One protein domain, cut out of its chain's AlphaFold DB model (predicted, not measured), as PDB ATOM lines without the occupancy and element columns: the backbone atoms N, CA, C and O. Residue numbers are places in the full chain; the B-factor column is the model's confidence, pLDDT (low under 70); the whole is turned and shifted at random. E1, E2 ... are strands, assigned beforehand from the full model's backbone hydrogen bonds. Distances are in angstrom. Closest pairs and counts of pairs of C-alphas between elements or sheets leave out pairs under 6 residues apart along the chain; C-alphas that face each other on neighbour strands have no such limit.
ATOM      1  N   ARG A 178      54.812   4.405 -14.170       95.81
ATOM      2  CA  ARG A 178      54.169   3.171 -14.631       95.81
ATOM      3  C   ARG A 178      54.052   2.160 -13.502       95.81
ATOM      4  O   ARG A 178      54.961   2.009 -12.690       95.81
ATOM      5  N   VAL A 179      52.972   1.388 -13.518       94.88
ATOM      6  CA  VAL A 179      52.714   0.321 -12.550       94.88
ATOM      7  C   VAL A 179      53.113  -1.027 -13.136       94.88
ATOM      8  O   VAL A 179      52.727  -1.381 -14.253       94.88
ATOM      9  N   GLN A 180      53.892  -1.799 -12.382       96.19
ATOM     10  CA  GLN A 180      54.293  -3.141 -12.782       96.19
ATOM     11  C   GLN A 180      53.188  -4.149 -12.457       96.19
ATOM     12  O   GLN A 180      52.973  -4.488 -11.298       96.19
ATOM     13  N   ILE A 181      52.522  -4.677 -13.485       94.19
ATOM     14  CA  ILE A 181      51.497  -5.725 -13.322       94.19
ATOM     15  C   ILE A 181      52.077  -7.137 -13.456       94.19
ATOM     16  O   ILE A 181      51.460  -8.117 -13.049       94.19
ATOM     17  N   SER A 182      53.275  -7.270 -14.037       91.62
ATOM     18  CA  SER A 182      54.012  -8.535 -14.085       91.62
ATOM     19  C   SER A 182      55.516  -8.304 -14.217       91.62
ATOM     20  O   SER A 182      55.973  -7.203 -14.525       91.62
ATOM     21  N   ARG A 183      56.319  -9.371 -14.091       87.31
ATOM     22  CA  ARG A 183      57.788  -9.306 -14.251       87.31
ATOM     23  C   ARG A 183      58.247  -8.647 -15.558       87.31
ATOM     24  O   ARG A 183      59.363  -8.144 -15.610       87.31
ATOM     25  N   LYS A 184      57.417  -8.667 -16.605       91.00
ATOM     26  CA  LYS A 184      57.761  -8.161 -17.944       91.00
ATOM     27  C   LYS A 184      56.867  -7.016 -18.418       91.00
ATOM     28  O   LYS A 184      57.111  -6.493 -19.499       91.00
ATOM     29  N   GLN A 185      55.838  -6.646 -17.658       93.44
ATOM     30  CA  GLN A 185      54.799  -5.747 -18.146       93.44
ATOM     31  C   GLN A 185      54.526  -4.604 -17.179       93.44
ATOM     32  O   GLN A 185      54.304  -4.809 -15.985       93.44
ATOM     33  N   TRP A 186      54.512  -3.410 -17.758       96.38
ATOM     34  CA  TRP A 186      54.268  -2.137 -17.103       96.38
ATOM     35  C   TRP A 186      53.111  -1.448 -17.818       96.38
ATOM     36  O   TRP A 186      53.056  -1.479 -19.047       96.38
ATOM     37  N   VAL A 187      52.204  -0.848 -17.057       96.69
ATOM     38  CA  VAL A 187      51.053  -0.089 -17.561       96.69
ATOM     39  C   VAL A 187      51.116   1.338 -17.036       96.69
ATOM     40  O   VAL A 187      51.710   1.590 -15.992       96.69
ATOM     41  N   ASP A 188      50.536   2.279 -17.764       97.19
ATOM     42  CA  ASP A 188      50.499   3.693 -17.397       97.19
ATOM     43  C   ASP A 188      49.431   3.992 -16.325       97.19
ATOM     44  O   ASP A 188      49.487   5.033 -15.679       97.19
ATOM     45  N   GLY A 189      48.485   3.076 -16.085       94.88
ATOM     46  CA  GLY A 189      47.513   3.201 -14.998       94.88
ATOM     47  C   GLY A 189      46.710   1.929 -14.732       94.88
ATOM     48  O   GLY A 189      46.726   0.979 -15.522       94.88
ATOM     49  N   ILE A 190      46.003   1.920 -13.603       94.88
ATOM     50  CA  ILE A 190      45.126   0.825 -13.180       94.88
ATOM     51  C   ILE A 190      43.750   1.393 -12.831       94.88
ATOM     52  O   ILE A 190      43.655   2.348 -12.065       94.88
ATOM     53  N   PHE A 191      42.694   0.781 -13.363       94.25
ATOM     54  CA  PHE A 191      41.308   1.106 -13.047       94.25
ATOM     55  C   PHE A 191      40.672  -0.014 -12.233       94.25
ATOM     56  O   PHE A 191      40.693  -1.177 -12.638       94.25
ATOM     57  N   HIS A 192      40.078   0.346 -11.099       92.44
ATOM     58  CA  HIS A 192      39.270  -0.569 -10.305       92.44
ATOM     59  C   HIS A 192      37.820  -0.495 -10.763       92.44
ATOM     60  O   HIS A 192      37.222   0.575 -10.833       92.44
ATOM     61  N   VAL A 193      37.266  -1.655 -11.072       92.44
ATOM     62  CA  VAL A 193      35.916  -1.820 -11.580       92.44
ATOM     63  C   VAL A 193      35.135  -2.630 -10.565       92.44
ATOM     64  O   VAL A 193      35.379  -3.824 -10.415       92.44
ATOM     65  N   THR A 194      34.185  -1.990  -9.892       91.81
ATOM     66  CA  THR A 194      33.342  -2.642  -8.877       91.81
ATOM     67  C   THR A 194      31.965  -3.055  -9.396       91.81
ATOM     68  O   THR A 194      31.290  -3.904  -8.816       91.81
ATOM     69  N   ALA A 195      31.541  -2.473 -10.515       89.94
ATOM     70  CA  ALA A 195      30.259  -2.734 -11.150       89.94
ATOM     71  C   ALA A 195      30.479  -3.081 -12.619       89.94
ATOM     72  O   ALA A 195      31.318  -2.469 -13.278       89.94
ATOM     73  N   LEU A 196      29.723  -4.055 -13.130       85.94
ATOM     74  CA  LEU A 196      29.772  -4.405 -14.545       85.94
ATOM     75  C   LEU A 196      29.181  -3.243 -15.349       85.94
ATOM     76  O   LEU A 196      28.033  -2.869 -15.125       85.94
ATOM     77  N   GLN A 197      29.962  -2.679 -16.262       85.25
ATOM     78  CA  GLN A 197      29.476  -1.688 -17.215       85.25
ATOM     79  C   GLN A 197      29.258  -2.367 -18.565       85.25
ATOM     80  O   GLN A 197      29.988  -3.294 -18.923       85.25
ATOM     81  N   GLU A 198      28.256  -1.910 -19.315       82.56
ATOM     82  CA  GLU A 198      27.985  -2.408 -20.672       82.56
ATOM     83  C   GLU A 198      29.136  -2.092 -21.634       82.56
ATOM     84  O   GLU A 198      29.395  -2.841 -22.575       82.56
ATOM     85  N   SER A 199      29.873  -1.012 -21.370       86.19
ATOM     86  CA  SER A 199      31.098  -0.670 -22.082       86.19
ATOM     87  C   SER A 199      32.137  -0.113 -21.116       86.19
ATOM     88  O   SER A 199      31.810   0.597 -20.167       86.19
ATOM     89  N   TRP A 200      33.401  -0.455 -21.358       85.75
ATOM     90  CA  TRP A 200      34.527   0.116 -20.626       85.75
ATOM     91  C   TRP A 200      35.036   1.326 -21.399       85.75
ATOM     92  O   TRP A 200      35.274   1.191 -22.605       85.75
ATOM     93  N   PRO A 201      35.237   2.486 -20.752       82.50
ATOM     94  CA  PRO A 201      35.855   3.611 -21.429       82.50
ATOM     95  C   PRO A 201      37.251   3.180 -21.885       82.50
ATOM     96  O   PRO A 201      38.074   2.781 -21.071       82.50
ATOM     97  N   VAL A 202      37.523   3.218 -23.187       83.81
ATOM     98  CA  VAL A 202      38.874   2.992 -23.713       83.81
ATOM     99  C   VAL A 202      39.544   4.360 -23.796       83.81
ATOM    100  O   VAL A 202      39.089   5.197 -24.577       83.81
ATOM    101  N   PRO A 203      40.583   4.640 -22.986       86.94
ATOM    102  CA  PRO A 203      41.291   5.907 -23.082       86.94
ATOM    103  C   PRO A 203      41.923   6.047 -24.470       86.94
ATOM    104  O   PRO A 203      42.619   5.147 -24.941       86.94
ATOM    105  N   ASN A 204      41.692   7.184 -25.123       91.38
ATOM    106  CA  ASN A 204      42.217   7.481 -26.461       91.38
ATOM    107  C   ASN A 204      43.586   8.186 -26.421       91.38
ATOM    108  O   ASN A 204      43.953   8.889 -27.357       91.38
ATOM    109  N   ASP A 205      44.343   8.040 -25.335       93.88
ATOM    110  CA  ASP A 205      45.619   8.733 -25.129       93.88
ATOM    111  C   ASP A 205      46.847   7.904 -25.548       93.88
ATOM    112  O   ASP A 205      47.986   8.317 -25.330       93.88
ATOM    113  N   GLY A 206      46.623   6.730 -26.152       92.69
ATOM    114  CA  GLY A 206      47.679   5.819 -26.602       92.69
ATOM    115  C   GLY A 206      48.444   5.140 -25.462       92.69
ATOM    116  O   GLY A 206      49.469   4.497 -25.707       92.69
ATOM    117  N   LYS A 207      47.976   5.279 -24.216       94.44
ATOM    118  CA  LYS A 207      48.582   4.643 -23.049       94.44
ATOM    119  C   LYS A 207      47.980   3.272 -22.776       94.44
ATOM    120  O   LYS A 207      46.894   2.924 -23.235       94.44
ATOM    121  N   MET A 208      48.716   2.463 -22.019       92.12
ATOM    122  CA  MET A 208      48.268   1.138 -21.609       92.12
ATOM    123  C   MET A 208      47.678   1.186 -20.208       92.12
ATOM    124  O   MET A 208      48.331   1.639 -19.273       92.12
ATOM    125  N   TYR A 209      46.486   0.622 -20.046       95.38
ATOM    126  CA  TYR A 209      45.803   0.530 -18.760       95.38
ATOM    127  C   TYR A 209      45.461  -0.917 -18.423       95.38
ATOM    128  O   TYR A 209      45.204  -1.729 -19.315       95.38
ATOM    129  N   ALA A 210      45.452  -1.238 -17.131       94.75
ATOM    130  CA  ALA A 210      44.935  -2.505 -16.624       94.75
ATOM    131  C   ALA A 210      43.627  -2.278 -15.858       94.75
ATOM    132  O   ALA A 210      43.523  -1.340 -15.073       94.75
ATOM    133  N   TYR A 211      42.650  -3.161 -16.058       93.81
ATOM    134  CA  TYR A 211      41.388  -3.150 -15.318       93.81
ATOM    135  C   TYR A 211      41.395  -4.277 -14.287       93.81
ATOM    136  O   TYR A 211      41.571  -5.444 -14.639       93.81
ATOM    137  N   ILE A 212      41.208  -3.924 -13.017       92.62
ATOM    138  CA  ILE A 212      40.995  -4.867 -11.922       92.62
ATOM    139  C   ILE A 212      39.497  -4.910 -11.659       92.62
ATOM    140  O   ILE A 212      38.918  -3.938 -11.181       92.62
ATOM    141  N   VAL A 213      38.876  -6.034 -12.005       91.88
ATOM    142  CA  VAL A 213      37.430  -6.222 -11.905       91.88
ATOM    143  C   VAL A 213      37.108  -6.977 -10.619       91.88
ATOM    144  O   VAL A 213      37.416  -8.161 -10.501       91.88
ATOM    145  N   ASP A 214      36.488  -6.285  -9.668       90.62
ATOM    146  CA  ASP A 214      35.999  -6.828  -8.403       90.62
ATOM    147  C   ASP A 214      34.470  -6.743  -8.360       90.62
ATOM    148  O   ASP A 214      33.887  -5.715  -8.038       90.62
ATOM    149  N   LEU A 215      33.797  -7.843  -8.687       89.12
ATOM    150  CA  LEU A 215      32.332  -7.895  -8.708       89.12
ATOM    151  C   LEU A 215      31.734  -8.373  -7.382       89.12
ATOM    152  O   LEU A 215      30.552  -8.715  -7.348       89.12
ATOM    153  N   THR A 216      32.517  -8.415  -6.300       87.00
ATOM    154  CA  THR A 216      32.071  -8.953  -5.006       87.00
ATOM    155  C   THR A 216      30.899  -8.150  -4.433       87.00
ATOM    156  O   THR A 216      29.996  -8.726  -3.834       87.00
ATOM    157  N   GLY A 217      30.862  -6.836  -4.683       84.56
ATOM    158  CA  GLY A 217      29.760  -5.954  -4.279       84.56
ATOM    159  C   GLY A 217      28.616  -5.824  -5.293       84.56
ATOM    160  O   GLY A 217      27.686  -5.058  -5.056       84.56
ATOM    161  N   SER A 218      28.669  -6.515  -6.437       83.12
ATOM    162  CA  SER A 218      27.694  -6.311  -7.514       83.12
ATOM    163  C   SER A 218      26.381  -7.063  -7.264       83.12
ATOM    164  O   SER A 218      26.338  -8.296  -7.217       83.12
ATOM    165  N   SER A 219      25.275  -6.319  -7.175       82.56
ATOM    166  CA  SER A 219      23.911  -6.850  -7.019       82.56
ATOM    167  C   SER A 219      23.271  -7.327  -8.330       82.56
ATOM    168  O   SER A 219      22.149  -7.828  -8.316       82.56
ATOM    169  N   LEU A 220      23.968  -7.212  -9.468       81.75
ATOM    170  CA  LEU A 220      23.436  -7.554 -10.793       81.75
ATOM    171  C   LEU A 220      23.068  -9.036 -10.893       81.75
ATOM    172  O   LEU A 220      23.941  -9.887 -11.007       81.75
TER     173      LEU A 220
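AT A GLANCE: This is residues 178 to 220 of the 351 residues of an uncharacterized protein of Sphaerobolus stellatus (strain SS14) (UniProt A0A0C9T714). With little regular structure, this is a flat, open loop: parallel strands E3 and E4 lie side by side, joined by the wide loop of residues 194 to 208, with the small hairpin E1 and E2 at their starting end and residues 214 to 220 trailing from the other. The printed part has 43 residues, 17 of them in four strands, E1 to E4 in order, and no named helix; the class is all strand. It is loose, with a radius of gyration of the C-alphas of 12.2 A, spanning 35 by 24 by 11 A.

HOW THE PARTS SIT: E1, residues 179 to 182, and E2, residues 185 to 187, form an antiparallel hairpin, with N 179 and O 187 2.8 A apart, within hydrogen-bond range. E2 runs on into E3, residues 189 to 193, at 77 degrees. E4, residues 209 to 213, is parallel to E3 at 23 degrees, with N 191 and O 210 2.8 A apart, within hydrogen-bond range. E1 and E4 are only just apart, at 8.0 A between their closest C-alphas.

IN THESE COORDINATES: E1 begins at C-alpha 179 (52.714, 0.321, -12.550). E3 measures 13.1 A and E4 12.8 A, ending at C-alpha 213 (37.430, -6.222, -11.905).

THE WHOLE: The farthest C-alphas, of Lys 184 and Ser 219, are 35.6 A apart. The E3 to E4 link is long. The printed part has no cut, and no printed residue is under 70 in pLDDT.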